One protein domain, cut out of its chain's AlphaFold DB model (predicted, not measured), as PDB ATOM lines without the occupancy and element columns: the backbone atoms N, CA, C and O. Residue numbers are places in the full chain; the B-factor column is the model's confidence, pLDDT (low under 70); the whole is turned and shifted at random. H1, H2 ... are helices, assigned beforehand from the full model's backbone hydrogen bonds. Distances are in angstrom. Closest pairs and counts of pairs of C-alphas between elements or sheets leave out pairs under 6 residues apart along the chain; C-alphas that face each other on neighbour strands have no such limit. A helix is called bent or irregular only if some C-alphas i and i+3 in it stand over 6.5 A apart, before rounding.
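What this domain is: This is residues 3 to 60, 80 to 140 and 157 to 181 of the 255 residues of an uncharacterized protein of Mucilaginibacter sp. FT3.2 (UniProt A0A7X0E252). Picture a long, thin rod made of two very long helices, H1 and H2, staggered along its length, with the arm H1b of H1 side by side with H2 and running the opposite way, and a short helix, H3, packed on H2 on the side away from H1b. H2 is in the middle of the three; residues 3 to 17 of H1 stick out at one end of the rod and residues 80 to 92 of H2 at the other, while H1, though bent, runs nearly straight. You have 144 printed residues before you, with three named helices in the order H1, H2, H3 and no named strand, so the class is all helix. The whole is extended, with a radius of gyration of the C-alphas of 27.4 A and spans of 111 by 28 by 14 A.

Where its parts are: Find C-alpha 3 at (53.112, -44.335, -72.230), where H1, residues 3 to 56, begins. By its hydrogen bonds it was assigned as one helix, but it is bent: C-alphas 20 and 23 are 6.5 A apart. Its arm H1a, residues 3 to 20, measures 27.1 A from first to last C-alpha, and its arm H1b, residues 23 to 56, measures 49.0 A. Next look at C-alpha 80, at (3.592, 19.601, 4.298); from there H2 runs through residues 80 to 136 for 84.2 A. H3, residues 160 to 177, measures 26.0 A and ends at C-alpha 177, at (12.156, -19.000, -33.486).

How they stand to each other: Begin with H2, the longest helix. It touches H3 with residues 113 to 132 alone; the closest C-alphas, of Gly 121 and Gly 168, are 3.9 A apart. These two run opposite ways at a shallow tilt of 28 degrees. H2 also touches H1b, with 5 pairs of C-alphas within 8 A, the closest being those of Pro 29 and Val 127 at 6.6 A. H1b and H2 run opposite ways at a shallow tilt of 5 degrees. H1a and H1b stand at a shallow tilt of 14 degrees. H1a is apart from H2 and H3, and H1b is apart from H3. Every O i to N i+4 pair is within hydrogen-bond range in H2 and H3; in H1a it is 12 of 14 and in H1b 29 of 30.

The domain as a whole: The two C-alphas farthest apart, of Lys 3 and Phe 80, are 111.3 A apart. Residues 61 to 79 are not printed, and the gap from C-alpha 60 to C-alpha 80 is 25.2 A. Residues 141 to 156 are not printed either, with 16.2 A from C-alpha 140 to C-alpha 157. The links H1 to H2 and H2 to H3 are across these cuts. The mean pLDDT of the printed part is 77.7; it is under 70 in residues 3 to 7, 50 to 60, 135 to 140, 157 to 159 and 179 to 181.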
ATOM      1  N   LYS A   3      54.253 -44.375 -73.168       53.66
ATOM      2  CA  LYS A   3      53.112 -44.335 -72.230       53.66
ATOM      3  C   LYS A   3      53.501 -43.989 -70.780       53.66
ATOM      4  O   LYS A   3      52.677 -43.446 -70.057       53.66
ATOM      5  N   ASN A   4      54.751 -44.241 -70.379       59.97
ATOM      6  CA  ASN A   4      55.217 -43.966 -69.012       59.97
ATOM      7  C   ASN A   4      55.585 -42.491 -68.779       59.97
ATOM      8  O   ASN A   4      55.442 -42.007 -67.665       59.97
ATOM      9  N   VAL A   5      55.997 -41.760 -69.821       61.44
ATOM     10  CA  VAL A   5      56.461 -40.361 -69.694       61.44
ATOM     11  C   VAL A   5      55.300 -39.381 -69.457       61.44
ATOM     12  O   VAL A   5      55.473 -38.348 -68.818       61.44
ATOM     13  N   ILE A   6      54.100 -39.708 -69.947       60.44
ATOM     14  CA  ILE A   6      52.904 -38.865 -69.777       60.44
ATOM     15  C   ILE A   6      52.392 -38.962 -68.327       60.44
ATOM     16  O   ILE A   6      52.159 -37.943 -67.686       60.44
ATOM     17  N   SER A   7      52.364 -40.173 -67.762       67.00
ATOM     18  CA  SER A   7      51.931 -40.425 -66.378       67.00
ATOM     19  C   SER A   7      52.783 -39.717 -65.317       67.00
ATOM     20  O   SER A   7      52.254 -39.324 -64.278       67.00
ATOM     21  N   GLU A   8      54.092 -39.578 -65.539       72.12
ATOM     22  CA  GLU A   8      55.005 -38.965 -64.566       72.12
ATOM     23  C   GLU A   8      54.853 -37.434 -64.526       72.12
ATOM     24  O   GLU A   8      54.819 -36.827 -63.453       72.12
ATOM     25  N   ASN A   9      54.664 -36.808 -65.693       76.44
ATOM     26  CA  ASN A   9      54.409 -35.371 -65.797       76.44
ATOM     27  C   ASN A   9      53.035 -34.977 -65.236       76.44
ATOM     28  O   ASN A   9      52.930 -33.937 -64.583       76.44
ATOM     29  N   ASP A  10      52.009 -35.810 -65.423       78.62
ATOM     30  CA  ASP A  10      50.667 -35.558 -64.883       78.62
ATOM     31  C   ASP A  10      50.658 -35.621 -63.346       78.62
ATOM     32  O   ASP A  10      50.113 -34.733 -62.686       78.62
ATOM     33  N   ALA A  11      51.352 -36.599 -62.750       75.50
ATOM     34  CA  ALA A  11      51.508 -36.701 -61.295       75.50
ATOM     35  C   ALA A  11      52.287 -35.505 -60.703       75.50
ATOM     36  O   ALA A  11      51.923 -34.951 -59.656       75.50
ATOM     37  N   ALA A  12      53.331 -35.046 -61.399       76.75
ATOM     38  CA  ALA A  12      54.091 -33.860 -61.010       76.75
ATOM     39  C   ALA A  12      53.265 -32.562 -61.134       76.75
ATOM     40  O   ALA A  12      53.388 -31.667 -60.292       76.75
ATOM     41  N   GLN A  13      52.393 -32.449 -62.142       78.38
ATOM     42  CA  GLN A  13      51.484 -31.309 -62.286       78.38
ATOM     43  C   GLN A  13      50.373 -31.305 -61.226       78.38
ATOM     44  O   GLN A  13      50.090 -30.245 -60.657       78.38
ATOM     45  N   LEU A  14      49.796 -32.466 -60.903       75.75
ATOM     46  CA  LEU A  14      48.783 -32.625 -59.855       75.75
ATOM     47  C   LEU A  14      49.312 -32.207 -58.476       75.75
ATOM     48  O   LEU A  14      48.673 -31.406 -57.792       75.75
ATOM     49  N   SER A  15      50.514 -32.652 -58.095       78.12
ATOM     50  CA  SER A  15      51.118 -32.281 -56.802       78.12
ATOM     51  C   SER A  15      51.440 -30.781 -56.690       78.12
ATOM     52  O   SER A  15      51.230 -30.164 -55.637       78.12
ATOM     53  N   LYS A  16      51.880 -30.142 -57.784       80.81
ATOM     54  CA  LYS A  16      52.078 -28.681 -57.848       80.81
ATOM     55  C   LYS A  16      50.769 -27.903 -57.726       80.81
ATOM     56  O   LYS A  16      50.744 -26.840 -57.108       80.81
ATOM     57  N   TRP A  17      49.678 -28.412 -58.292       79.19
ATOM     58  CA  TRP A  17      48.357 -27.798 -58.151       79.19
ATOM     59  C   TRP A  17      47.779 -27.977 -56.743       79.19
ATOM     60  O   TRP A  17      47.225 -27.034 -56.177       79.19
ATOM     61  N   GLN A  18      47.963 -29.154 -56.147       75.06
ATOM     62  CA  GLN A  18      47.511 -29.471 -54.791       75.06
ATOM     63  C   GLN A  18      48.236 -28.624 -53.735       75.06
ATOM     64  O   GLN A  18      47.593 -28.016 -52.879       75.06
ATOM     65  N   SER A  19      49.562 -28.502 -53.836       75.88
ATOM     66  CA  SER A  19      50.367 -27.663 -52.931       75.88
ATOM     67  C   SER A  19      50.051 -26.168 -53.046       75.88
ATOM     68  O   SER A  19      50.172 -25.443 -52.062       75.88
ATOM     69  N   ARG A  20      49.574 -25.701 -54.209       77.12
ATOM     70  CA  ARG A  20      49.086 -24.322 -54.390       77.12
ATOM     71  C   ARG A  20      47.694 -24.073 -53.802       77.12
ATOM     72  O   ARG A  20      47.396 -22.939 -53.442       77.12
ATOM     73  N   LEU A  21      46.856 -25.103 -53.677       73.75
ATOM     74  CA  LEU A  21      45.505 -25.004 -53.103       73.75
ATOM     75  C   LEU A  21      45.481 -25.108 -51.573       73.75
ATOM     76  O   LEU A  21      44.629 -24.498 -50.926       73.75
ATOM     77  N   LEU A  22      46.435 -25.839 -50.996       74.81
ATOM     78  CA  LEU A  22      46.583 -26.051 -49.553       74.81
ATOM     79  C   LEU A  22      46.632 -24.748 -48.724       74.81
ATOM     80  O   LEU A  22      45.878 -24.645 -47.754       74.81
ATOM     81  N   PRO A  23      47.421 -23.713 -49.089       80.00
ATOM     82  CA  PRO A  23      47.412 -22.460 -48.338       80.00
ATOM     83  C   PRO A  23      46.051 -21.760 -48.406       80.00
ATOM     84  O   PRO A  23      45.603 -21.214 -47.404       80.00
ATOM     85  N   TRP A  24      45.336 -21.834 -49.533       80.12
ATOM     86  CA  TRP A  24      44.017 -21.207 -49.665       80.12
ATOM     87  C   TRP A  24      42.976 -21.845 -48.731       80.12
ATOM     88  O   TRP A  24      42.157 -21.141 -48.139       80.12
ATOM     89  N   MET A  25      43.069 -23.162 -48.522       71.44
ATOM     90  CA  MET A  25      42.218 -23.921 -47.598       71.44
ATOM     91  C   MET A  25      42.396 -23.501 -46.131       71.44
ATOM     92  O   MET A  25      41.437 -23.542 -45.368       71.44
ATOM     93  N   ILE A  26      43.602 -23.083 -45.732       78.75
ATOM     94  CA  ILE A  26      43.908 -22.644 -44.358       78.75
ATOM     95  C   ILE A  26      43.634 -21.144 -44.183       78.75
ATOM     96  O   ILE A  26      43.136 -20.715 -43.137       78.75
ATOM     97  N   ILE A  27      43.936 -20.347 -45.213       83.12
ATOM     98  CA  ILE A  27      43.816 -18.887 -45.183       83.12
ATOM     99  C   ILE A  27      42.350 -18.458 -45.103       83.12
ATOM    100  O   ILE A  27      42.040 -17.592 -44.292       83.12
ATOM    101  N   MET A  28      41.444 -19.061 -45.883       76.00
ATOM    102  CA  MET A  28      40.027 -18.657 -45.905       76.00
ATOM    103  C   MET A  28      39.347 -18.765 -44.525       76.00
ATOM    104  O   MET A  28      38.835 -17.755 -44.039       76.00
ATOM    105  N   PRO A  29      39.371 -19.928 -43.838       77.81
ATOM    106  CA  PRO A  29      38.785 -20.059 -42.505       77.81
ATOM    107  C   PRO A  29      39.506 -19.200 -41.464       77.81
ATOM    108  O   PRO A  29      38.848 -18.583 -40.633       77.81
ATOM    109  N   SER A  30      40.840 -19.108 -41.523       81.56
ATOM    110  CA  SER A  30      41.609 -18.276 -40.584       81.56
ATOM    111  C   SER A  30      41.263 -16.796 -40.707       81.56
ATOM    112  O   SER A  30      41.021 -16.134 -39.700       81.56
ATOM    113  N   LEU A  31      41.188 -16.276 -41.935       85.12
ATOM    114  CA  LEU A  31      40.818 -14.887 -42.198       85.12
ATOM    115  C   LEU A  31      39.415 -14.599 -41.674       85.12
ATOM    116  O   LEU A  31      39.181 -13.563 -41.066       85.12
ATOM    117  N   LEU A  32      38.497 -15.539 -41.861       79.62
ATOM    118  CA  LEU A  32      37.115 -15.418 -41.434       79.62
ATOM    119  C   LEU A  32      36.955 -15.513 -39.903       79.62
ATOM    120  O   LEU A  32      36.141 -14.782 -39.344       79.62
ATOM    121  N   ILE A  33      37.784 -16.301 -39.207       83.06
ATOM    122  CA  ILE A  33      37.884 -16.288 -37.735       83.06
ATOM    123  C   ILE A  33      38.412 -14.935 -37.241       83.06
ATOM    124  O   ILE A  33      37.842 -14.350 -36.323       83.06
ATOM    125  N   ILE A  34      39.473 -14.410 -37.858       86.06
ATOM    126  CA  ILE A  34      40.042 -13.102 -37.494       86.06
ATOM    127  C   ILE A  34      39.018 -11.989 -37.734       86.06
ATOM    128  O   ILE A  34      38.803 -11.144 -36.867       86.06
ATOM    129  N   LEU A  35      38.351 -12.016 -38.888       84.50
ATOM    130  CA  LEU A  35      37.276 -11.095 -39.241       84.50
ATOM    131  C   LEU A  35      36.142 -11.177 -38.214       84.50
ATOM    132  O   LEU A  35      35.674 -10.149 -37.739       84.50
ATOM    133  N   PHE A  36      35.745 -12.386 -37.814       81.44
ATOM    134  CA  PHE A  36      34.724 -12.588 -36.794       81.44
ATOM    135  C   PHE A  36      35.122 -11.987 -35.439       81.44
ATOM    136  O   PHE A  36      34.338 -11.246 -34.850       81.44
ATOM    137  N   ILE A  37      36.347 -12.242 -34.967       84.56
ATOM    138  CA  ILE A  37      36.864 -11.664 -33.717       84.56
ATOM    139  C   ILE A  37      36.879 -10.133 -33.803       84.56
ATOM    140  O   ILE A  37      36.459  -9.454 -32.864       84.56
ATOM    141  N   TYR A  38      37.315  -9.581 -34.938       88.56
ATOM    142  CA  TYR A  38      37.347  -8.141 -35.167       88.56
ATOM    143  C   TYR A  38      35.944  -7.522 -35.135       88.56
ATOM    144  O   TYR A  38      35.722  -6.567 -34.386       88.56
ATOM    145  N   LEU A  39      34.980  -8.083 -35.879       83.19
ATOM    146  CA  LEU A  39      33.592  -7.612 -35.859       83.19
ATOM    147  C   LEU A  39      32.969  -7.755 -34.469       83.19
ATOM    148  O   LEU A  39      32.340  -6.814 -33.995       83.19
ATOM    149  N   SER A  40      33.185  -8.885 -33.790       80.12
ATOM    150  CA  SER A  40      32.661  -9.117 -32.441       80.12
ATOM    151  C   SER A  40      33.214  -8.106 -31.435       80.12
ATOM    152  O   SER A  40      32.480  -7.638 -30.568       80.12
ATOM    153  N   THR A  41      34.492  -7.741 -31.553       84.31
ATOM    154  CA  THR A  41      35.126  -6.746 -30.674       84.31
ATOM    155  C   THR A  41      34.580  -5.346 -30.947       84.31
ATOM    156  O   THR A  41      34.182  -4.650 -30.017       84.31
ATOM    157  N   ARG A  42      34.503  -4.946 -32.224       85.56
ATOM    158  CA  ARG A  42      33.889  -3.674 -32.650       85.56
ATOM    159  C   ARG A  42      32.466  -3.532 -32.118       85.56
ATOM    160  O   ARG A  42      32.112  -2.498 -31.563       85.56
ATOM    161  N   GLN A  43      31.682  -4.596 -32.240       76.69
ATOM    162  CA  GLN A  43      30.287  -4.609 -31.828       76.69
ATOM    163  C   GLN A  43      30.119  -4.523 -30.304       76.69
ATOM    164  O   GLN A  43      29.205  -3.851 -29.829       76.69
ATOM    165  N   LEU A  44      31.016  -5.140 -29.527       80.12
ATOM    166  CA  LEU A  44      31.015  -5.020 -28.066       80.12
ATOM    167  C   LEU A  44      31.297  -3.581 -27.609       80.12
ATOM    168  O   LEU A  44      30.684  -3.114 -26.651       80.12
ATOM    169  N   ILE A  45      32.192  -2.876 -28.307       82.81
ATOM    170  CA  ILE A  45      32.516  -1.474 -28.012       82.81
ATOM    171  C   ILE A  45      31.300  -0.583 -28.285       82.81
ATOM    172  O   ILE A  45      30.893   0.159 -27.398       82.81
ATOM    173  N   GLU A  46      30.654  -0.715 -29.448       79.00
ATOM    174  CA  GLU A  46      29.448   0.062 -29.782       79.00
ATOM    175  C   GLU A  46      28.292  -0.197 -28.803       79.00
ATOM    176  O   GLU A  46      27.549   0.720 -28.443       79.00
ATOM    177  N   PHE A  47      28.152  -1.436 -28.324       70.62
ATOM    178  CA  PHE A  47      27.170  -1.784 -27.301       70.62
ATOM    179  C   PHE A  47      27.491  -1.127 -25.952       70.62
ATOM    180  O   PHE A  47      26.604  -0.558 -25.317       70.62
ATOM    181  N   ASN A  48      28.758  -1.151 -25.531       77.56
ATOM    182  CA  ASN A  48      29.205  -0.502 -24.300       77.56
ATOM    183  C   ASN A  48      29.046   1.027 -24.366       77.56
ATOM    184  O   ASN A  48      28.611   1.645 -23.396       77.56
ATOM    185  N   ASP A  49      29.329   1.628 -25.520       76.31
ATOM    186  CA  ASP A  49      29.152   3.062 -25.751       76.31
ATOM    187  C   ASP A  49      27.674   3.449 -25.769       76.31
ATOM    188  O   ASP A  49      27.298   4.448 -25.159       76.31
ATOM    189  N   SER A  50      26.814   2.619 -26.366       69.56
ATOM    190  CA  SER A  50      25.360   2.803 -26.307       69.56
ATOM    191  C   SER A  50      24.864   2.736 -24.861       69.56
ATOM    192  O   SER A  50      24.150   3.630 -24.417       69.56
ATOM    193  N   ILE A  51      25.295   1.737 -24.080       66.69
ATOM    194  CA  ILE A  51      24.958   1.641 -22.650       66.69
ATOM    195  C   ILE A  51      25.406   2.888 -21.892       66.69
ATOM    196  O   ILE A  51      24.635   3.441 -21.107       66.69
ATOM    197  N   ASN A  52      26.632   3.353 -22.131       68.19
ATOM    198  CA  ASN A  52      27.153   4.539 -21.468       68.19
ATOM    199  C   ASN A  52      26.369   5.793 -21.855       68.19
ATOM    200  O   ASN A  52      26.005   6.544 -20.956       68.19
ATOM    201  N   ALA A  53      26.044   5.977 -23.136       67.00
ATOM    202  CA  ALA A  53      25.284   7.118 -23.636       67.00
ATOM    203  C   ALA A  53      23.859   7.181 -23.070       67.00
ATOM    204  O   ALA A  53      23.378   8.267 -22.772       67.00
ATOM    205  N   TYR A  54      23.193   6.047 -22.858       61.97
ATOM    206  CA  TYR A  54      21.878   6.017 -22.204       61.97
ATOM    207  C   TYR A  54      21.975   6.102 -20.668       61.97
ATOM    208  O   TYR A  54      21.061   6.612 -20.028       61.97
ATOM    209  N   ARG A  55      23.082   5.653 -20.054       61.22
ATOM    210  CA  ARG A  55      23.324   5.792 -18.605       61.22
ATOM    211  C   ARG A  55      23.653   7.231 -18.201       61.22
ATOM    212  O   ARG A  55      23.260   7.657 -17.121       61.22
ATOM    213  N   THR A  56      24.386   7.967 -19.036       57.97
ATOM    214  CA  THR A  56      24.732   9.380 -18.801       57.97
ATOM    215  C   THR A  56      23.758  10.348 -19.463       57.97
ATOM    216  O   THR A  56      23.583  11.457 -18.975       57.97
ATOM    217  N   GLY A  57      23.121   9.928 -20.557       51.53
ATOM    218  CA  GLY A  57      22.127  10.683 -21.315       51.53
ATOM    219  C   GLY A  57      20.688  10.333 -20.965       51.53
ATOM    220  O   GLY A  57      19.797  10.711 -21.725       51.53
ATOM    221  N   GLY A  58      20.455   9.650 -19.833       50.38
ATOM    222  CA  GLY A  58      19.183   9.734 -19.128       50.38
ATOM    223  C   GLY A  58      18.900  11.214 -18.987       50.38
ATOM    224  O   GLY A  58      19.531  11.902 -18.183       50.38
ATOM    225  N   ARG A  59      18.061  11.731 -19.888       51.06
ATOM    226  CA  ARG A  59      17.568  13.085 -19.811       51.06
ATOM    227  C   ARG A  59      16.906  13.076 -18.449       51.06
ATOM    228  O   ARG A  59      15.795  12.579 -18.305       51.06
ATOM    229  N   THR A  60      17.581  13.661 -17.459       51.34
ATOM    230  CA  THR A  60      16.905  14.544 -16.528       51.34
ATOM    231  C   THR A  60      16.169  15.480 -17.453       51.34
ATOM    232  O   THR A  60      16.735  16.446 -17.967       51.34
ATOM    233  N   PHE A  80       2.769  20.815   4.358       76.00
ATOM    234  CA  PHE A  80       3.592  19.601   4.298       76.00
ATOM    235  C   PHE A  80       3.087  18.597   3.246       76.00
ATOM    236  O   PHE A  80       3.886  17.975   2.542       76.00
ATOM    237  N   GLU A  81       1.767  18.523   3.049       74.56
ATOM    238  CA  GLU A  81       1.140  17.671   2.034       74.56
ATOM    239  C   GLU A  81       1.544  18.053   0.602       74.56
ATOM    240  O   GLU A  81       1.766  17.179  -0.238       74.56
ATOM    241  N   PHE A  82       1.752  19.342   0.316       75.00
ATOM    242  CA  PHE A  82       2.171  19.794  -1.013       75.00
ATOM    243  C   PHE A  82       3.626  19.420  -1.325       75.00
ATOM    244  O   PHE A  82       3.961  19.087  -2.462       75.00
ATOM    245  N   VAL A  83       4.503  19.436  -0.316       79.00
ATOM    246  CA  VAL A  83       5.901  18.989  -0.464       79.00
ATOM    247  C   VAL A  83       5.957  17.486  -0.692       79.00
ATOM    248  O   VAL A  83       6.665  17.020  -1.583       79.00
ATOM    249  N   LYS A  84       5.166  16.733   0.072       80.75
ATOM    250  CA  LYS A  84       5.066  15.277  -0.034       80.75
ATOM    251  C   LYS A  84       4.517  14.835  -1.390       80.75
ATOM    252  O   LYS A  84       5.080  13.932  -2.005       80.75
ATOM    253  N   PHE A  85       3.467  15.492  -1.883       79.81
ATOM    254  CA  PHE A  85       2.931  15.239  -3.220       79.81
ATOM    255  C   PHE A  85       3.979  15.518  -4.304       79.81
ATOM    256  O   PHE A  85       4.231  14.659  -5.146       79.81
ATOM    257  N   ARG A  86       4.671  16.665  -4.234       74.94
ATOM    258  CA  ARG A  86       5.739  17.004  -5.191       74.94
ATOM    259  C   ARG A  86       6.891  15.999  -5.176       74.94
ATOM    260  O   ARG A  86       7.355  15.598  -6.239       74.94
ATOM    261  N   ALA A  87       7.321  15.558  -3.994       81.50
ATOM    262  CA  ALA A  87       8.353  14.532  -3.873       81.50
ATOM    263  C   ALA A  87       7.926  13.212  -4.540       81.50
ATOM    264  O   ALA A  87       8.729  12.592  -5.231       81.50
ATOM    265  N   ARG A  88       6.659  12.805  -4.396       82.75
ATOM    266  CA  ARG A  88       6.135  11.586  -5.032       82.75
ATOM    267  C   ARG A  88       6.032  11.690  -6.545       82.75
ATOM    268  O   ARG A  88       6.428  10.746  -7.211       82.75
ATOM    269  N   VAL A  89       5.560  12.818  -7.080       82.94
ATOM    270  CA  VAL A  89       5.516  13.043  -8.537       82.94
ATOM    271  C   VAL A  89       6.917  12.923  -9.135       82.94
ATOM    272  O   VAL A  89       7.101  12.224 -10.125       82.94
ATOM    273  N   LYS A  90       7.924  13.521  -8.486       79.88
ATOM    274  CA  LYS A  90       9.318  13.432  -8.938       79.88
ATOM    275  C   LYS A  90       9.879  12.007  -8.861       79.88
ATOM    276  O   LYS A  90      10.623  11.591  -9.744       79.88
ATOM    277  N   MET A  91       9.533  11.252  -7.817       83.50
ATOM    278  CA  MET A  91       9.925   9.840  -7.715       83.50
ATOM    279  C   MET A  91       9.223   8.966  -8.759       83.50
ATOM    280  O   MET A  91       9.849   8.048  -9.283       83.50
ATOM    281  N   GLU A  92       7.966   9.263  -9.094       82.94
ATOM    282  CA  GLU A  92       7.228   8.574 -10.157       82.94
ATOM    283  C   GLU A  92       7.866   8.820 -11.524       82.94
ATOM    284  O   GLU A  92       8.140   7.869 -12.247       82.94
ATOM    285  N   GLU A  93       8.181  10.074 -11.848       83.06
ATOM    286  CA  GLU A  93       8.869  10.434 -13.091       83.06
ATOM    287  C   GLU A  93      10.207   9.694 -13.227       83.06
ATOM    288  O   GLU A  93      10.464   9.054 -14.247       83.06
ATOM    289  N   MET A  94      11.030   9.707 -12.173       81.12
ATOM    290  CA  MET A  94      12.320   9.015 -12.173       81.12
ATOM    291  C   MET A  94      12.163   7.492 -12.308       81.12
ATOM    292  O   MET A  94      12.971   6.839 -12.971       81.12
ATOM    293  N   ALA A  95      11.128   6.911 -11.698       82.75
ATOM    294  CA  ALA A  95      10.844   5.486 -11.817       82.75
ATOM    295  C   ALA A  95      10.374   5.107 -13.228       82.75
ATOM    296  O   ALA A  95      10.794   4.071 -13.747       82.75
ATOM    297  N   ILE A  96       9.544   5.941 -13.858       82.62
ATOM    298  CA  ILE A  96       9.095   5.765 -15.242       82.62
ATOM    299  C   ILE A  96      10.296   5.824 -16.190       82.62
ATOM    300  O   ILE A  96      10.511   4.880 -16.950       82.62
ATOM    301  N   ASP A  97      11.121   6.869 -16.103       80.62
ATOM    302  CA  ASP A  97      12.287   7.042 -16.979       80.62
ATOM    303  C   ASP A  97      13.257   5.854 -16.881       80.62
ATOM    304  O   ASP A  97      13.660   5.267 -17.888       80.62
ATOM    305  N   HIS A  98      13.537   5.392 -15.657       79.19
ATOM    306  CA  HIS A  98      14.405   4.237 -15.452       79.19
ATOM    307  C   HIS A  98      13.836   2.951 -16.070       79.19
ATOM    308  O   HIS A  98      14.570   2.176 -16.689       79.19
ATOM    309  N   ARG A  99      12.524   2.722 -15.938       79.62
ATOM    310  CA  ARG A  99      11.840   1.552 -16.511       79.62
ATOM    311  C   ARG A  99      11.836   1.576 -18.037       79.62
ATOM    312  O   ARG A  99      12.050   0.527 -18.648       79.62
ATOM    313  N   TYR A 100      11.633   2.738 -18.651       80.06
ATOM    314  CA  TYR A 100      11.696   2.886 -20.106       80.06
ATOM    315  C   TYR A 100      13.119   2.706 -20.636       80.06
ATOM    316  O   TYR A 100      13.310   2.008 -21.634       80.06
ATOM    317  N   ALA A 101      14.123   3.249 -19.944       76.38
ATOM    318  CA  ALA A 101      15.524   3.038 -20.295       76.38
ATOM    319  C   ALA A 101      15.890   1.542 -20.260       76.38
ATOM    320  O   ALA A 101      16.449   1.016 -21.223       76.38
ATOM    321  N   GLN A 102      15.498   0.825 -19.198       78.12
ATOM    322  CA  GLN A 102      15.699  -0.626 -19.078       78.12
ATOM    323  C   GLN A 102      15.033  -1.417 -20.213       78.12
ATOM    324  O   GLN A 102      15.659  -2.310 -20.791       78.12
ATOM    325  N   THR A 103      13.795  -1.076 -20.578       78.69
ATOM    326  CA  THR A 103      13.088  -1.716 -21.698       78.69
ATOM    327  C   THR A 103      13.772  -1.442 -23.033       78.69
ATOM    328  O   THR A 103      13.939  -2.361 -23.839       78.69
ATOM    329  N   GLY A 104      14.225  -0.204 -23.253       77.69
ATOM    330  CA  GLY A 104      14.997   0.177 -24.434       77.69
ATOM    331  C   GLY A 104      16.257  -0.673 -24.588       77.69
ATOM    332  O   GLY A 104      16.493  -1.245 -25.654       77.69
ATOM    333  N   PHE A 105      17.018  -0.859 -23.506       76.62
ATOM    334  CA  PHE A 105      18.197  -1.729 -23.511       76.62
ATOM    335  C   PHE A 105      17.867  -3.182 -23.834       76.62
ATOM    336  O   PHE A 105      18.598  -3.825 -24.587       76.62
ATOM    337  N   LEU A 106      16.770  -3.707 -23.292       81.19
ATOM    338  CA  LEU A 106      16.381  -5.097 -23.506       81.19
ATOM    339  C   LEU A 106      15.956  -5.355 -24.960       81.19
ATOM    340  O   LEU A 106      16.273  -6.405 -25.524       81.19
ATOM    341  N   LEU A 107      15.298  -4.378 -25.592       82.12
ATOM    342  CA  LEU A 107      14.951  -4.420 -27.013       82.12
ATOM    343  C   LEU A 107      16.205  -4.374 -27.892       82.12
ATOM    344  O   LEU A 107      16.350  -5.184 -28.812       82.12
ATOM    345  N   ILE A 108      17.131  -3.465 -27.582       79.44
ATOM    346  CA  ILE A 108      18.405  -3.325 -28.290       79.44
ATOM    347  C   ILE A 108      19.223  -4.620 -28.179       79.44
ATOM    348  O   ILE A 108      19.600  -5.199 -29.200       79.44
ATOM    349  N   ALA A 109      19.426  -5.131 -26.962       79.81
ATOM    350  CA  ALA A 109      20.161  -6.370 -26.710       79.81
ATOM    351  C   ALA A 109      19.565  -7.556 -27.481       79.81
ATOM    352  O   ALA A 109      20.296  -8.320 -28.108       79.81
ATOM    353  N   ARG A 110      18.232  -7.671 -27.521       81.12
ATOM    354  CA  ARG A 110      17.543  -8.725 -28.276       81.12
ATOM    355  C   ARG A 110      17.825  -8.654 -29.771       81.12
ATOM    356  O   ARG A 110      18.137  -9.679 -30.379       81.12
ATOM    357  N   THR A 111      17.676  -7.475 -30.368       82.00
ATOM    358  CA  THR A 111      17.938  -7.285 -31.799       82.00
ATOM    359  C   THR A 111      19.392  -7.626 -32.119       82.00
ATOM    360  O   THR A 111      19.655  -8.332 -33.094       82.00
ATOM    361  N   TYR A 112      20.324  -7.236 -31.245       81.56
ATOM    362  CA  TYR A 112      21.737  -7.580 -31.384       81.56
ATOM    363  C   TYR A 112      22.007  -9.083 -31.296       81.56
ATOM    364  O   TYR A 112      22.704  -9.614 -32.157       81.56
ATOM    365  N   THR A 113      21.447  -9.802 -30.318       81.12
ATOM    366  CA  THR A 113      21.655 -11.257 -30.207       81.12
ATOM    367  C   THR A 113      21.103 -12.001 -31.426       81.12
ATOM    368  O   THR A 113      21.749 -12.927 -31.917       81.12
ATOM    369  N   LYS A 114      19.950 -11.572 -31.967       84.88
ATOM    370  CA  LYS A 114      19.392 -12.133 -33.210       84.88
ATOM    371  C   LYS A 114      20.318 -11.895 -34.400       84.88
ATOM    372  O   LYS A 114      20.615 -12.834 -35.133       84.88
ATOM    373  N   TYR A 115      20.806 -10.667 -34.561       85.31
ATOM    374  CA  TYR A 115      21.734 -10.326 -35.637       85.31
ATOM    375  C   TYR A 115      23.034 -11.135 -35.546       85.31
ATOM    376  O   TYR A 115      23.475 -11.709 -36.538       85.31
ATOM    377  N   LEU A 116      23.616 -11.246 -34.349       84.38
ATOM    378  CA  LEU A 116      24.879 -11.948 -34.130       84.38
ATOM    379  C   LEU A 116      24.742 -13.456 -34.371       84.38
ATOM    380  O   LEU A 116      25.588 -14.041 -35.044       84.38
ATOM    381  N   GLY A 117      23.660 -14.085 -33.903       86.00
ATOM    382  CA  GLY A 117      23.391 -15.502 -34.175       86.00
ATOM    383  C   GLY A 117      23.078 -15.792 -35.654       86.00
ATOM    384  O   GLY A 117      23.534 -16.794 -36.201       86.00
ATOM    385  N   PHE A 118      22.374 -14.888 -36.342       87.25
ATOM    386  CA  PHE A 118      22.115 -15.019 -37.779       87.25
ATOM    387  C   PHE A 118      23.401 -14.866 -38.605       87.25
ATOM    388  O   PHE A 118      23.693 -15.679 -39.484       87.25
ATOM    389  N   PHE A 119      24.207 -13.850 -38.290       85.62
ATOM    390  CA  PHE A 119      25.452 -13.555 -38.993       85.62
ATOM    391  C   PHE A 119      26.508 -14.650 -38.781       85.62
ATOM    392  O   PHE A 119      27.118 -15.120 -39.740       85.62
ATOM    393  N   THR A 120      26.675 -15.130 -37.545       87.56
ATOM    394  CA  THR A 120      27.543 -16.283 -37.234       87.56
ATOM    395  C   THR A 120      27.094 -17.550 -37.954       87.56
ATOM    396  O   THR A 120      27.930 -18.260 -38.514       87.56
ATOM    397  N   GLY A 121      25.784 -17.812 -38.011       90.25
ATOM    398  CA  GLY A 121      25.228 -18.925 -38.776       90.25
ATOM    399  C   GLY A 121      25.549 -18.831 -40.272       90.25
ATOM    400  O   GLY A 121      25.915 -19.833 -40.887       90.25
ATOM    401  N   MET A 122      25.485 -17.628 -40.853       90.12
ATOM    402  CA  MET A 122      25.802 -17.388 -42.271       90.12
ATOM    403  C   MET A 122      27.268 -17.679 -42.570       90.12
ATOM    404  O   MET A 122      27.593 -18.382 -43.527       90.12
ATOM    405  N   ILE A 123      28.145 -17.188 -41.705       88.00
ATOM    406  CA  ILE A 123      29.583 -17.423 -41.760       88.00
ATOM    407  C   ILE A 123      29.893 -18.928 -41.685       88.00
ATOM    408  O   ILE A 123      30.622 -19.448 -42.533       88.00
ATOM    409  N   LEU A 124      29.292 -19.649 -40.731       88.62
ATOM    410  CA  LEU A 124      29.432 -21.103 -40.593       88.62
ATOM    411  C   LEU A 124      28.969 -21.856 -41.851       88.62
ATOM    412  O   LEU A 124      29.651 -22.782 -42.285       88.62
ATOM    413  N   ALA A 125      27.862 -21.439 -42.473       88.88
ATOM    414  CA  ALA A 125      27.342 -22.052 -43.698       88.88
ATOM    415  C   ALA A 125      28.253 -21.826 -44.921       88.88
ATOM    416  O   ALA A 125      28.436 -22.729 -45.746       88.88
ATOM    417  N   ILE A 126      28.871 -20.648 -45.033       86.62
ATOM    418  CA  ILE A 126      29.847 -20.358 -46.094       86.62
ATOM    419  C   ILE A 126      31.092 -21.233 -45.909       86.62
ATOM    420  O   ILE A 126      31.518 -21.901 -46.852       86.62
ATOM    421  N   VAL A 127      31.637 -21.299 -44.690       84.56
ATOM    422  CA  VAL A 127      32.795 -22.155 -44.376       84.56
ATOM    423  C   VAL A 127      32.479 -23.622 -44.652       84.56
ATOM    424  O   VAL A 127      33.263 -24.312 -45.304       84.56
ATOM    425  N   ALA A 128      31.307 -24.088 -44.223       86.56
ATOM    426  CA  ALA A 128      30.817 -25.432 -44.491       86.56
ATOM    427  C   ALA A 128      30.815 -25.767 -45.985       86.56
ATOM    428  O   ALA A 128      31.341 -26.805 -46.390       86.56
ATOM    429  N   SER A 129      30.285 -24.856 -46.802       86.19
ATOM    430  CA  SER A 129      30.217 -25.013 -48.256       86.19
ATOM    431  C   SER A 129      31.611 -25.123 -48.877       86.19
ATOM    432  O   SER A 129      31.852 -26.017 -49.690       86.19
ATOM    433  N   VAL A 130      32.560 -24.286 -48.445       83.44
ATOM    434  CA  VAL A 130      33.956 -24.340 -48.911       83.44
ATOM    435  C   VAL A 130      34.607 -25.684 -48.568       83.44
ATOM    436  O   VAL A 130      35.254 -26.285 -49.426       83.44
ATOM    437  N   PHE A 131      34.397 -26.204 -47.354       81.50
ATOM    438  CA  PHE A 131      34.923 -27.513 -46.948       81.50
ATOM    439  C   PHE A 131      34.307 -28.675 -47.735       81.50
ATOM    440  O   PHE A 131      35.023 -29.601 -48.124       81.50
ATOM    441  N   ILE A 132      32.998 -28.631 -48.000       81.94
ATOM    442  CA  ILE A 132      32.307 -29.652 -48.801       81.94
ATOM    443  C   ILE A 132      32.854 -29.660 -50.234       81.94
ATOM    444  O   ILE A 132      33.252 -30.716 -50.726       81.94
ATOM    445  N   ILE A 133      32.956 -28.492 -50.878       80.06
ATOM    446  CA  ILE A 133      33.515 -28.356 -52.233       80.06
ATOM    447  C   ILE A 133      34.974 -28.831 -52.274       80.06
ATOM    448  O   ILE A 133      35.381 -29.515 -53.213       80.06
ATOM    449  N   SER A 134      35.763 -28.509 -51.244       70.75
ATOM    450  CA  SER A 134      37.164 -28.926 -51.142       70.75
ATOM    451  C   SER A 134      37.307 -30.451 -51.092       70.75
ATOM    452  O   SER A 134      38.109 -31.008 -51.841       70.75
ATOM    453  N   LYS A 135      36.478 -31.142 -50.297       69.56
ATOM    454  CA  LYS A 135      36.488 -32.611 -50.216       69.56
ATOM    455  C   LYS A 135      35.955 -33.303 -51.470       69.56
ATOM    456  O   LYS A 135      36.388 -34.418 -51.763       69.56
ATOM    457  N   LEU A 136      35.074 -32.663 -52.239       64.19
ATOM    458  CA  LEU A 136      34.613 -33.213 -53.518       64.19
ATOM    459  C   LEU A 136      35.745 -33.329 -54.553       64.19
ATOM    460  O   LEU A 136      35.698 -34.234 -55.379       64.19
ATOM    461  N   LYS A 137      36.785 -32.485 -54.491       57.47
ATOM    462  CA  LYS A 137      37.913 -32.540 -55.441       57.47
ATOM    463  C   LYS A 137      38.872 -33.719 -55.221       57.47
ATOM    464  O   LYS A 137      39.587 -34.062 -56.153       57.47
ATOM    465  N   GLU A 138      38.897 -34.333 -54.035       57.72
ATOM    466  CA  GLU A 138      39.783 -35.477 -53.737       57.72
ATOM    467  C   GLU A 138      39.177 -36.835 -54.134       57.72
ATOM    468  O   GLU A 138      39.912 -37.744 -54.494       57.72
ATOM    469  N   ASN A 139      37.848 -36.989 -54.101       53.09
ATOM    470  CA  ASN A 139      37.204 -38.312 -54.168       53.09
ATOM    471  C   ASN A 139      36.810 -38.778 -55.579       53.09
ATOM    472  O   ASN A 139      36.340 -39.901 -55.735       53.09
ATOM    473  N   VAL A 140      36.975 -37.947 -56.612       52.97
ATOM    474  CA  VAL A 140      36.571 -38.328 -57.981       52.97
ATOM    475  C   VAL A 140      37.491 -39.403 -58.573       52.97
ATOM    476  O   VAL A 140      37.043 -40.192 -59.394       52.97
ATOM    477  N   SER A 157      30.524 -39.524 -43.135       52.25
ATOM    478  CA  SER A 157      29.987 -38.163 -43.145       52.25
ATOM    479  C   SER A 157      30.631 -37.328 -42.032       52.25
ATOM    480  O   SER A 157      30.157 -36.263 -41.666       52.25
ATOM    481  N   SER A 158      31.784 -37.759 -41.516       57.41
ATOM    482  CA  SER A 158      32.649 -36.962 -40.647       57.41
ATOM    483  C   SER A 158      33.414 -35.894 -41.438       57.41
ATOM    484  O   SER A 158      34.552 -35.579 -41.103       57.41
ATOM    485  N   SER A 159      32.826 -35.353 -42.512       68.44
ATOM    486  CA  SER A 159      33.365 -34.168 -43.172       68.44
ATOM    487  C   SER A 159      33.102 -32.980 -42.245       68.44
ATOM    488  O   SER A 159      31.932 -32.673 -41.992       68.44
ATOM    489  N   PRO A 160      34.143 -32.291 -41.742       73.94
ATOM    490  CA  PRO A 160      33.975 -31.151 -40.842       73.94
ATOM    491  C   PRO A 160      33.024 -30.081 -41.398       73.94
ATOM    492  O   PRO A 160      32.287 -29.456 -40.643       73.94
ATOM    493  N   GLY A 161      32.966 -29.928 -42.728       83.50
ATOM    494  CA  GLY A 161      32.052 -28.998 -43.393       83.50
ATOM    495  C   GLY A 161      30.573 -29.310 -43.161       83.50
ATOM    496  O   GLY A 161      29.792 -28.393 -42.944       83.50
ATOM    497  N   VAL A 162      30.177 -30.586 -43.123       85.69
ATOM    498  CA  VAL A 162      28.773 -30.969 -42.881       85.69
ATOM    499  C   VAL A 162      28.348 -30.583 -41.464       85.69
ATOM    500  O   VAL A 162      27.250 -30.065 -41.272       85.69
ATOM    501  N   ILE A 163      29.243 -30.759 -40.485       85.12
ATOM    502  CA  ILE A 163      29.003 -30.376 -39.087       85.12
ATOM    503  C   ILE A 163      28.815 -28.861 -38.982       85.12
ATOM    504  O   ILE A 163      27.834 -28.414 -38.394       85.12
ATOM    505  N   PHE A 164      29.702 -28.065 -39.590       86.88
ATOM    506  CA  PHE A 164      29.571 -26.604 -39.585       86.88
ATOM    507  C   PHE A 164      28.315 -26.118 -40.315       86.88
ATOM    508  O   PHE A 164      27.687 -25.164 -39.865       86.88
ATOM    509  N   GLY A 165      27.916 -26.789 -41.398       90.12
ATOM    510  CA  GLY A 165      26.706 -26.450 -42.144       90.12
ATOM    511  C   GLY A 165      25.456 -26.708 -41.315       90.12
ATOM    512  O   GLY A 165      24.590 -25.842 -41.226       90.12
ATOM    513  N   PHE A 166      25.400 -27.861 -40.644       90.31
ATOM    514  CA  PHE A 166      24.319 -28.200 -39.725       90.31
ATOM    515  C   PHE A 166      24.257 -27.246 -38.527       90.31
ATOM    516  O   PHE A 166      23.186 -26.753 -38.185       90.31
ATOM    517  N   LEU A 167      25.401 -26.933 -37.908       89.25
ATOM    518  CA  LEU A 167      25.442 -26.000 -36.784       89.25
ATOM    519  C   LEU A 167      25.007 -24.594 -37.214       89.25
ATOM    520  O   LEU A 167      24.245 -23.948 -36.503       89.25
ATOM    521  N   GLY A 168      25.455 -24.134 -38.385       90.75
ATOM    522  CA  GLY A 168      25.111 -22.821 -38.926       90.75
ATOM    523  C   GLY A 168      23.621 -22.677 -39.232       90.75
ATOM    524  O   GLY A 168      23.008 -21.683 -38.839       90.75
ATOM    525  N   THR A 169      23.009 -23.681 -39.868       91.88
ATOM    526  CA  THR A 169      21.563 -23.675 -40.142       91.88
ATOM    527  C   THR A 169      20.743 -23.796 -38.863       91.88
ATOM    528  O   THR A 169      19.775 -23.056 -38.692       91.88
ATOM    529  N   MET A 170      21.152 -24.659 -37.928       93.38
ATOM    530  CA  MET A 170      20.495 -24.803 -36.627       93.38
ATOM    531  C   MET A 170      20.554 -23.499 -35.823       93.38
ATOM    532  O   MET A 170      19.559 -23.105 -35.214       93.38
ATOM    533  N   LEU A 171      21.684 -22.790 -35.870       90.94
ATOM    534  CA  LEU A 171      21.858 -21.505 -35.199       90.94
ATOM    535  C   LEU A 171      20.968 -20.417 -35.813       90.94
ATOM    536  O   LEU A 171      20.276 -19.714 -35.077       90.94
ATOM    537  N   MET A 172      20.894 -20.329 -37.148       91.62
ATOM    538  CA  MET A 172      19.944 -19.431 -37.818       91.62
ATOM    539  C   MET A 172      18.497 -19.742 -37.416       91.62
ATOM    540  O   MET A 172      17.753 -18.835 -37.042       91.62
ATOM    541  N   MET A 173      18.108 -21.020 -37.435       91.88
ATOM    542  CA  MET A 173      16.761 -21.457 -37.063       91.88
ATOM    543  C   MET A 173      16.414 -21.029 -35.630       91.88
ATOM    544  O   MET A 173      15.351 -20.456 -35.388       91.88
ATOM    545  N   ALA A 174      17.337 -21.236 -34.685       88.25
ATOM    546  CA  ALA A 174      17.160 -20.846 -33.291       88.25
ATOM    547  C   ALA A 174      16.939 -19.330 -33.128       88.25
ATOM    548  O   ALA A 174      16.073 -18.915 -32.358       88.25
ATOM    549  N   THR A 175      17.664 -18.495 -33.885       87.69
ATOM    550  CA  THR A 175      17.504 -17.029 -33.801       87.69
ATOM    551  C   THR A 175      16.162 -16.513 -34.310       87.69
ATOM    552  O   THR A 175      15.666 -15.504 -33.805       87.69
ATOM    553  N   ILE A 176      15.562 -17.196 -35.288       85.25
ATOM    554  CA  ILE A 176      14.256 -16.825 -35.846       85.25
ATOM    555  C   ILE A 176      13.138 -17.222 -34.879       85.25
ATOM    556  O   ILE A 176      12.239 -16.425 -34.609       85.25
ATOM    557  N   LEU A 177      13.210 -18.438 -34.331       86.88
ATOM    558  CA  LEU A 177      12.156 -19.000 -33.486       86.88
ATOM    559  C   LEU A 177      12.074 -18.337 -32.105       86.88
ATOM    560  O   LEU A 177      10.999 -18.283 -31.511       86.88
ATOM    561  N   TYR A 178      13.180 -17.800 -31.586       80.06
ATOM    562  CA  TYR A 178      13.184 -17.171 -30.269       80.06
ATOM    563  C   TYR A 178      12.670 -15.723 -30.323       80.06
ATOM    564  O   TYR A 178      13.398 -14.777 -30.641       80.06
ATOM    565  N   SER A 179      11.393 -15.534 -29.987       67.75
ATOM    566  CA  SER A 179      10.758 -14.215 -29.865       67.75
ATOM    567  C   SER A 179      10.043 -14.077 -28.519       67.75
ATOM    568  O   SER A 179       8.842 -14.301 -28.445       67.75
ATOM    569  N   PRO A 180      10.760 -13.726 -27.438       66.06
ATOM    570  CA  PRO A 180      10.116 -13.450 -26.159       66.06
ATOM    571  C   PRO A 180       9.282 -12.166 -26.246       66.06
ATOM    572  O   PRO A 180       9.767 -11.145 -26.728       66.06
ATOM    573  N   GLU A 181       8.041 -12.162 -25.773       66.38
ATOM    574  CA  GLU A 181       7.254 -10.926 -25.663       66.38
ATOM    575  C   GLU A 181       7.792 -10.059 -24.513       66.38
ATOM    576  O   GLU A 181       8.137 -10.567 -23.449       66.38
TER     577      GLU A 181